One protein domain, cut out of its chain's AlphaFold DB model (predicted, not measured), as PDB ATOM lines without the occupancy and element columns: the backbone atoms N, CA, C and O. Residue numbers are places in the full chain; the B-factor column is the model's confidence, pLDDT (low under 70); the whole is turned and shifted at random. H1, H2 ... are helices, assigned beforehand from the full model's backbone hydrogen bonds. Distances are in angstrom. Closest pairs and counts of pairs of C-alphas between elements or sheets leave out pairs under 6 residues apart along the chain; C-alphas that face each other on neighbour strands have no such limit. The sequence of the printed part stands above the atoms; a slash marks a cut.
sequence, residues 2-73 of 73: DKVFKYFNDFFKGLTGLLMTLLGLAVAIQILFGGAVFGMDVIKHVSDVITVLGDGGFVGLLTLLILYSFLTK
ATOM      1  N   ASP A   2     247.197 241.964 261.061       82.69
ATOM      2  CA  ASP A   2     247.819 242.833 262.081       82.69
ATOM      3  C   ASP A   2     248.704 242.106 263.104       82.69
ATOM      4  O   ASP A   2     249.764 242.601 263.474       82.69
ATOM      5  N   LYS A   3     248.323 240.890 263.521       89.88
ATOM      6  CA  LYS A   3     249.143 240.073 264.437       89.88
ATOM      7  C   LYS A   3     250.466 239.624 263.813       89.88
ATOM      8  O   LYS A   3     251.473 239.578 264.507       89.88
ATOM      9  N   VAL A   4     250.465 239.315 262.514       90.12
ATOM     10  CA  VAL A   4     251.674 238.905 261.787       90.12
ATOM     11  C   VAL A   4     252.589 240.114 261.605       90.12
ATOM     12  O   VAL A   4     253.760 240.036 261.952       90.12
ATOM     13  N   PHE A   5     252.050 241.263 261.181       93.12
ATOM     14  CA  PHE A   5     252.827 242.505 261.096       93.12
ATOM     15  C   PHE A   5     253.421 242.921 262.443       93.12
ATOM     16  O   PHE A   5     254.587 243.305 262.504       93.12
ATOM     17  N   LYS A   6     252.655 242.790 263.531       93.44
ATOM     18  CA  LYS A   6     253.152 243.054 264.882       93.44
ATOM     19  C   LYS A   6     254.301 242.118 265.262       93.44
ATOM     20  O   LYS A   6     255.338 242.600 265.695       93.44
ATOM     21  N   TYR A   7     254.148 240.813 265.038       94.56
ATOM     22  CA  TYR A   7     255.200 239.832 265.317       94.56
ATOM     23  C   TYR A   7     256.496 240.135 264.552       94.56
ATOM     24  O   TYR A   7     257.574 240.117 265.137       94.56
ATOM     25  N   PHE A   8     256.398 240.472 263.263       94.56
ATOM     26  CA  PHE A   8     257.560 240.859 262.464       94.56
ATOM     27  C   PHE A   8     258.207 242.151 262.967       94.56
ATOM     28  O   PHE A   8     259.428 242.215 263.068       94.56
ATOM     29  N   ASN A   9     257.411 243.165 263.315       92.81
ATOM     30  CA  ASN A   9     257.935 244.410 263.872       92.81
ATOM     31  C   ASN A   9     258.685 244.162 265.191       92.81
ATOM     32  O   ASN A   9     259.792 244.659 265.376       92.81
ATOM     33  N   ASP A  10     258.116 243.350 266.083       94.88
ATOM     34  CA  ASP A  10     258.736 243.008 267.365       94.88
ATOM     35  C   ASP A  10     260.008 242.158 267.165       94.88
ATOM     36  O   ASP A  10     261.018 242.400 267.827       94.88
ATOM     37  N   PHE A  11     260.009 241.234 266.198       95.25
ATOM     38  CA  PHE A  11     261.200 240.474 265.808       95.25
ATOM     39  C   PHE A  11     262.317 241.383 265.284       95.25
ATOM     40  O   PHE A  11     263.444 241.290 265.764       95.25
ATOM     41  N   PHE A  12     262.022 242.284 264.340       94.19
ATOM     42  CA  PHE A  12     263.026 243.206 263.804       94.19
ATOM     43  C   PHE A  12     263.530 244.176 264.865       94.19
ATOM     44  O   PHE A  12     264.727 244.428 264.895       94.19
ATOM     45  N   LYS A  13     262.677 244.660 265.773       93.69
ATOM     46  CA  LYS A  13     263.117 245.466 266.923       93.69
ATOM     47  C   LYS A  13     264.055 244.691 267.849       93.69
ATOM     48  O   LYS A  13     265.067 245.231 268.287       93.69
ATOM     49  N   GLY A  14     263.740 243.430 268.142       94.75
ATOM     50  CA  GLY A  14     264.613 242.563 268.934       94.75
ATOM     51  C   GLY A  14     265.944 242.288 268.232       94.75
ATOM     52  O   GLY A  14     267.004 242.375 268.851       94.75
ATOM     53  N   LEU A  15     265.899 242.019 266.926       95.19
ATOM     54  CA  LEU A  15     267.078 241.768 266.105       95.19
ATOM     55  C   LEU A  15     267.960 243.014 265.983       95.19
ATOM     56  O   LEU A  15     269.166 242.913 266.183       95.19
ATOM     57  N   THR A  16     267.394 244.190 265.706       93.56
ATOM     58  CA  THR A  16     268.165 245.439 265.663       93.56
ATOM     59  C   THR A  16     268.757 245.757 267.028       93.56
ATOM     60  O   THR A  16     269.931 246.103 267.095       93.56
ATOM     61  N   GLY A  17     268.016 245.552 268.121       94.62
ATOM     62  CA  GLY A  17     268.547 245.673 269.481       94.62
ATOM     63  C   GLY A  17     269.756 244.761 269.728       94.62
ATOM     64  O   GLY A  17     270.789 245.216 270.222       94.62
ATOM     65  N   LEU A  18     269.673 243.494 269.313       95.56
ATOM     66  CA  LEU A  18     270.794 242.555 269.397       95.56
ATOM     67  C   LEU A  18     271.999 243.044 268.582       95.56
ATOM     68  O   LEU A  18     273.110 243.093 269.107       95.56
ATOM     69  N   LEU A  19     271.780 243.462 267.333       93.62
ATOM     70  CA  LEU A  19     272.839 243.980 266.464       93.62
ATOM     71  C   LEU A  19     273.507 245.228 267.054       93.62
ATOM     72  O   LEU A  19     274.730 245.310 267.049       93.62
ATOM     73  N   MET A  20     272.740 246.157 267.633       93.06
ATOM     74  CA  MET A  20     273.289 247.337 268.315       93.06
ATOM     75  C   MET A  20     274.174 246.954 269.506       93.06
ATOM     76  O   MET A  20     275.225 247.555 269.724       93.06
ATOM     77  N   THR A  21     273.784 245.918 270.248       94.62
ATOM     78  CA  THR A  21     274.570 245.407 271.381       94.62
ATOM     79  C   THR A  21     275.885 244.782 270.902       94.62
ATOM     80  O   THR A  21     276.946 245.039 271.471       94.62
ATOM     81  N   LEU A  22     275.832 244.004 269.815       92.19
ATOM     82  CA  LEU A  22     277.011 243.398 269.192       92.19
ATOM     83  C   LEU A  22     277.954 244.444 268.588       92.19
ATOM     84  O   LEU A  22     279.166 244.301 268.720       92.19
ATOM     85  N   LEU A  23     277.422 245.509 267.983       91.62
ATOM     86  CA  LEU A  23     278.223 246.639 267.500       91.62
ATOM     87  C   LEU A  23     278.980 247.315 268.648       91.62
ATOM     88  O   LEU A  23     280.182 247.545 268.530       91.62
ATOM     89  N   GLY A  24     278.311 247.576 269.777       91.88
ATOM     90  CA  GLY A  24     278.964 248.132 270.967       91.88
ATOM     91  C   GLY A  24     280.079 247.229 271.505       91.88
ATOM     92  O   GLY A  24     281.173 247.708 271.814       91.88
ATOM     93  N   LEU A  25     279.842 245.915 271.550       93.25
ATOM     94  CA  LEU A  25     280.862 244.937 271.934       93.25
ATOM     95  C   LEU A  25     282.042 244.918 270.950       93.25
ATOM     96  O   LEU A  25     283.191 244.883 271.381       93.25
ATOM     97  N   ALA A  26     281.777 244.968 269.644       91.62
ATOM     98  CA  ALA A  26     282.814 244.977 268.619       91.62
ATOM     99  C   ALA A  26     283.724 246.210 268.740       91.62
ATOM    100  O   ALA A  26     284.945 246.072 268.682       91.62
ATOM    101  N   VAL A  27     283.150 247.389 269.003       92.88
ATOM    102  CA  VAL A  27     283.924 248.608 269.290       92.88
ATOM    103  C   VAL A  27     284.778 248.432 270.549       92.88
ATOM    104  O   VAL A  27     285.965 248.754 270.528       92.88
ATOM    105  N   ALA A  28     284.219 247.878 271.629       92.94
ATOM    106  CA  ALA A  28     284.967 247.647 272.865       92.94
ATOM    107  C   ALA A  28     286.157 246.695 272.653       92.94
ATOM    108  O   ALA A  28     287.271 246.991 273.079       92.94
ATOM    109  N   ILE A  29     285.944 245.586 271.942       92.81
ATOM    110  CA  ILE A  29     286.997 244.629 271.576       92.81
ATOM    111  C   ILE A  29     288.085 245.325 270.752       92.81
ATOM    112  O   ILE A  29     289.269 245.172 271.043       92.81
ATOM    113  N   GLN A  30     287.700 246.123 269.758       92.94
ATOM    114  CA  GLN A  30     288.652 246.823 268.901       92.94
ATOM    115  C   GLN A  30     289.543 247.797 269.691       92.94
ATOM    116  O   GLN A  30     290.745 247.873 269.439       92.94
ATOM    117  N   ILE A  31     288.975 248.492 270.683       92.81
ATOM    118  CA  ILE A  31     289.728 249.359 271.602       92.81
ATOM    119  C   ILE A  31     290.687 248.534 272.470       92.81
ATOM    120  O   ILE A  31     291.840 248.926 272.637       92.81
ATOM    121  N   LEU A  32     290.237 247.391 272.998       93.56
ATOM    122  CA  LEU A  32     291.052 246.529 273.862       93.56
ATOM    123  C   LEU A  32     292.275 245.947 273.142       93.56
ATOM    124  O   LEU A  32     293.353 245.887 273.728       93.56
ATOM    125  N   PHE A  33     292.117 245.518 271.889       91.75
ATOM    126  CA  PHE A  33     293.199 244.912 271.102       91.75
ATOM    127  C   PHE A  33     293.974 245.921 270.239       91.75
ATOM    128  O   PHE A  33     294.979 245.555 269.633       91.75
ATOM    129  N   GLY A  34     293.542 247.185 270.196       87.38
ATOM    130  CA  GLY A  34     294.241 248.271 269.502       87.38
ATOM    131  C   GLY A  34     294.195 248.195 267.973       87.38
ATOM    132  O   GLY A  34     295.037 248.793 267.305       87.38
ATOM    133  N   GLY A  35     293.243 247.461 267.396       88.38
ATOM    134  CA  GLY A  35     293.152 247.265 265.951       88.38
ATOM    135  C   GLY A  35     291.964 246.402 265.545       88.38
ATOM    136  O   GLY A  35     291.276 245.843 266.398       88.38
ATOM    137  N   ALA A  36     291.717 246.306 264.236       89.31
ATOM    138  CA  ALA A  36     290.622 245.521 263.674       89.31
ATOM    139  C   ALA A  36     290.705 244.052 264.119       89.31
ATOM    140  O   ALA A  36     291.745 243.404 263.983       89.31
ATOM    141  N   VAL A  37     289.591 243.513 264.612       85.75
ATOM    142  CA  VAL A  37     289.503 242.126 265.090       85.75
ATOM    143  C   VAL A  37     288.589 241.348 264.151       85.75
ATOM    144  O   VAL A  37     287.537 241.838 263.751       85.75
ATOM    145  N   PHE A  38     289.012 240.146 263.745       84.88
ATOM    146  CA  PHE A  38     288.319 239.328 262.735       84.88
ATOM    147  C   PHE A  38     288.099 240.046 261.386       84.88
ATOM    148  O   PHE A  38     287.131 239.771 260.684       84.88
ATOM    149  N   GLY A  39     288.982 240.986 261.029       84.62
ATOM    150  CA  GLY A  39     288.849 241.798 259.813       84.62
ATOM    151  C   GLY A  39     287.739 242.852 259.876       84.62
ATOM    152  O   GLY A  39     287.466 243.495 258.867       84.62
ATOM    153  N   MET A  40     287.110 243.046 261.038       88.12
ATOM    154  CA  MET A  40     286.089 244.065 261.252       88.12
ATOM    155  C   MET A  40     286.718 245.299 261.901       88.12
ATOM    156  O   MET A  40     287.194 245.239 263.037       88.12
ATOM    157  N   ASP A  41     286.709 246.417 261.175       93.44
ATOM    158  CA  ASP A  41     287.128 247.732 261.668       93.44
ATOM    159  C   ASP A  41     285.902 248.641 261.826       93.44
ATOM    160  O   ASP A  41     285.571 249.465 260.970       93.44
ATOM    161  N   VAL A  42     285.174 248.436 262.922       92.12
ATOM    162  CA  VAL A  42     283.905 249.130 263.172       92.12
ATOM    163  C   VAL A  42     284.142 250.621 263.388       92.12
ATOM    164  O   VAL A  42     283.371 251.440 262.890       92.12
ATOM    165  N   ILE A  43     285.222 250.982 264.087       93.00
ATOM    166  CA  ILE A  43     285.559 252.384 264.355       93.00
ATOM    167  C   ILE A  43     285.827 253.121 263.043       93.00
ATOM    168  O   ILE A  43     285.212 254.160 262.805       93.00
ATOM    169  N   LYS A  44     286.667 252.563 262.161       94.06
ATOM    170  CA  LYS A  44     286.944 253.155 260.850       94.06
ATOM    171  C   LYS A  44     285.674 253.309 260.027       94.06
ATOM    172  O   LYS A  44     285.446 254.386 259.495       94.06
ATOM    173  N   HIS A  45     284.825 252.286 259.959       92.69
ATOM    174  CA  HIS A  45     283.580 252.378 259.194       92.69
ATOM    175  C   HIS A  45     282.640 253.473 259.713       92.69
ATOM    176  O   HIS A  45     282.056 254.203 258.914       92.69
ATOM    177  N   VAL A  46     282.511 253.631 261.035       91.44
ATOM    178  CA  VAL A  46     281.720 254.727 261.621       91.44
ATOM    179  C   VAL A  46     282.351 256.082 261.298       91.44
ATOM    180  O   VAL A  46     281.640 257.007 260.902       91.44
ATOM    181  N   SER A  47     283.673 256.206 261.419       93.06
ATOM    182  CA  SER A  47     284.393 257.431 261.064       93.06
ATOM    183  C   SER A  47     284.247 257.786 259.583       93.06
ATOM    184  O   SER A  47     283.961 258.940 259.282       93.06
ATOM    185  N   ASP A  48     284.349 256.814 258.677       95.62
ATOM    186  CA  ASP A  48     284.208 257.018 257.232       95.62
ATOM    187  C   ASP A  48     282.818 257.585 256.890       95.62
ATOM    188  O   ASP A  48     282.702 258.525 256.102       95.62
ATOM    189  N   VAL A  49     281.753 257.077 257.525       92.50
ATOM    190  CA  VAL A  49     280.390 257.613 257.351       92.50
ATOM    191  C   VAL A  49     280.300 259.062 257.828       92.50
ATOM    192  O   VAL A  49     279.712 259.900 257.143       92.50
ATOM    193  N   ILE A  50     280.891 259.380 258.982       92.50
ATOM    194  CA  ILE A  50     280.906 260.751 259.513       92.50
ATOM    195  C   ILE A  50     281.672 261.682 258.570       92.50
ATOM    196  O   ILE A  50     281.199 262.784 258.298       92.50
ATOM    197  N   THR A  51     282.810 261.243 258.035       95.56
ATOM    198  CA  THR A  51     283.599 262.011 257.066       95.56
ATOM    199  C   THR A  51     282.803 262.286 255.794       95.56
ATOM    200  O   THR A  51     282.719 263.438 255.384       95.56
ATOM    201  N   VAL A  52     282.123 261.284 255.224       94.12
ATOM    202  CA  VAL A  52     281.256 261.477 254.043       94.12
ATOM    203  C   VAL A  52     280.158 262.510 254.311       94.12
ATOM    204  O   VAL A  52     279.855 263.337 253.449       94.12
ATOM    205  N   LEU A  53     279.569 262.493 255.508       93.19
ATOM    206  CA  LEU A  53     278.561 263.478 255.901       93.19
ATOM    207  C   LEU A  53     279.163 264.875 256.127       93.19
ATOM    208  O   LEU A  53     278.527 265.864 255.774       93.19
ATOM    209  N   GLY A  54     280.370 264.973 256.686       91.81
ATOM    210  CA  GLY A  54     281.067 266.243 256.911       91.81
ATOM    211  C   GLY A  54     281.545 266.904 255.615       91.81
ATOM    212  O   GLY A  54     281.321 268.098 255.408       91.81
ATOM    213  N   ASP A  55     282.127 266.119 254.710       95.12
ATOM    214  CA  ASP A  55     282.678 266.593 253.435       95.12
ATOM    215  C   ASP A  55     281.582 267.015 252.443       95.12
ATOM    216  O   ASP A  55     281.816 267.826 251.546       95.12
ATOM    217  N   GLY A  56     280.353 266.520 252.621       91.44
ATOM    218  CA  GLY A  56     279.196 266.889 251.802       91.44
ATOM    219  C   GLY A  56     278.696 268.331 251.987       91.44
ATOM    220  O   GLY A  56     277.758 268.737 251.292       91.44
ATOM    221  N   GLY A  57     279.256 269.107 252.924       91.31
ATOM    222  CA  GLY A  57     278.875 270.500 253.175       91.31
ATOM    223  C   GLY A  57     277.370 270.664 253.420       91.31
ATOM    224  O   GLY A  57     276.796 270.036 254.309       91.31
ATOM    225  N   PHE A  58     276.696 271.486 252.608       93.25
ATOM    226  CA  PHE A  58     275.244 271.694 252.721       93.25
ATOM    227  C   PHE A  58     274.427 270.418 252.459       93.25
ATOM    228  O   PHE A  58     273.440 270.167 253.149       93.25
ATOM    229  N   VAL A  59     274.847 269.586 251.499       95.31
ATOM    230  CA  VAL A  59     274.155 268.324 251.191       95.31
ATOM    231  C   VAL A  59     274.294 267.349 252.356       95.31
ATOM    232  O   VAL A  59     273.308 266.731 252.745       95.31
ATOM    233  N   GLY A  60     275.474 267.279 252.973       94.62
ATOM    234  CA  GLY A  60     275.714 266.456 254.160       94.62
ATOM    235  C   GLY A  60     274.796 266.811 255.333       94.62
ATOM    236  O   GLY A  60     274.185 265.929 255.941       94.62
ATOM    237  N   LEU A  61     274.609 268.110 255.591       93.75
ATOM    238  CA  LEU A  61     273.674 268.601 256.612       93.75
ATOM    239  C   LEU A  61     272.212 268.260 256.289       93.75
ATOM    240  O   LEU A  61     271.466 267.846 257.180       93.75
ATOM    241  N   LEU A  62     271.795 268.396 255.027       94.88
ATOM    242  CA  LEU A  62     270.455 267.989 254.596       94.88
ATOM    243  C   LEU A  62     270.239 266.480 254.763       94.88
ATOM    244  O   LEU A  62     269.194 266.063 255.268       94.88
ATOM    245  N   THR A  63     271.222 265.660 254.393       94.75
ATOM    246  CA  THR A  63     271.168 264.206 254.578       94.75
ATOM    247  C   THR A  63     271.032 263.843 256.056       94.75
ATOM    248  O   THR A  63     270.168 263.036 256.398       94.75
ATOM    249  N   LEU A  64     271.805 264.477 256.945       93.00
ATOM    250  CA  LEU A  64     271.690 264.292 258.397       93.00
ATOM    251  C   LEU A  64     270.283 264.619 258.920       93.00
ATOM    252  O   LEU A  64     269.714 263.827 259.671       93.00
ATOM    253  N   LEU A  65     269.698 265.742 258.495       93.31
ATOM    254  CA  LEU A  65     268.334 266.145 258.867       93.31
ATOM    255  C   LEU A  65     267.278 265.120 258.433       93.31
ATOM    256  O   LEU A  65     266.372 264.791 259.204       93.31
ATOM    257  N   ILE A  66     267.400 264.598 257.211       93.31
ATOM    258  CA  ILE A  66     266.483 263.581 256.680       93.31
ATOM    259  C   ILE A  66     266.621 262.275 257.471       93.31
ATOM    260  O   ILE A  66     265.612 261.720 257.907       93.31
ATOM    261  N   LEU A  67     267.850 261.808 257.703       91.69
ATOM    262  CA  LEU A  67     268.108 260.596 258.488       91.69
ATOM    263  C   LEU A  67     267.577 260.728 259.920       91.69
ATOM    264  O   LEU A  67     266.916 259.819 260.421       91.69
ATOM    265  N   TYR A  68     267.795 261.877 260.560       93.44
ATOM    266  CA  TYR A  68     267.296 262.152 261.906       93.44
ATOM    267  C   TYR A  68     265.758 262.122 261.986       93.44
ATOM    268  O   TYR A  68     265.194 261.593 262.946       93.44
ATOM    269  N   SER A  69     265.074 262.625 260.953       93.25
ATOM    270  CA  SER A  69     263.609 262.584 260.850       93.25
ATOM    271  C   SER A  69     263.065 261.150 260.811       93.25
ATOM    272  O   SER A  69     262.030 260.883 261.414       93.25
ATOM    273  N   PHE A  70     263.772 260.218 260.160       88.12
ATOM    274  CA  PHE A  70     263.396 258.797 260.132       88.12
ATOM    275  C   PHE A  70     263.698 258.047 261.429       88.12
ATOM    276  O   PHE A  70     263.017 257.077 261.729       88.12
ATOM    277  N   LEU A  71     264.720 258.463 262.180       83.88
ATOM    278  CA  LEU A  71     265.066 257.844 263.465       83.88
ATOM    279  C   LEU A  71     264.146 258.304 264.606       83.88
ATOM    280  O   LEU A  71     263.977 257.581 265.583       83.88
ATOM    281  N   THR A  72     263.586 259.513 264.496       81.25
ATOM    282  CA  THR A  72     262.731 260.124 265.530       81.25
ATOM    283  C   THR A  72     261.229 259.903 265.290       81.25
ATOM    284  O   THR A  72     260.444 260.042 266.227       81.25
ATOM    285  N   LYS A  73     260.811 259.584 264.059       53.75
ATOM    286  CA  LYS A  73     259.419 259.236 263.714       53.75
ATOM    287  C   LYS A  73     259.184 257.733 263.761       53.75
ATOM    288  O   LYS A  73     258.064 257.353 264.167       53.75
TER     289      LYS A  73
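Overview. This is residues 2 to 73 of the 73 residues of an uncharacterized protein of Flavobacteriales bacterium (UniProt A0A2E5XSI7). Three helices make an open, flat, three-sided frame: H2 turns off near the last residues of the long H1, and H3 folds back from the far end of H2, leaving the middle empty. Residues 2 to 22 of H1 and residues 65 to 73, of which 65 to 72 belong to H3, stick out. The printed part has 72 residues, all helix in class, in the order H1, H2, H3; it is only just loose, close to extended, with a radius of gyration of the C-alphas of 16.3 A and spans of 46 by 36 by 16 A.

Arrangement. H1, residues 2 to 33, touches H2, residues 42 to 55, with residues 23 to 30 alone, about perpendicular at 78 degrees; their closest C-alphas, Val 27 and Val 42, are 6.1 A apart. H2 touches H3, residues 57 to 72, at a steep tilt of 56 degrees, opposite ways; their closest C-alphas, Leu 53 and Gly 60, are 4.5 A apart. H1 and H3 are apart. In H1, H2 and H3 every O i to N i+4 pair is within hydrogen-bond range.

Along the chain. H1 measures 46.3 A from C-alpha 2 at (247.819, 242.833, 262.081), H2 20.0 A, and H3 22.8 A to C-alpha 72 at (262.731, 260.124, 265.530).

Size, cuts and confidence. The C-alphas farthest apart, Asp 2 and Gly 34, are 47.3 A apart. The printed part has no cut and no long link; residue 73 is under pLDDT 70.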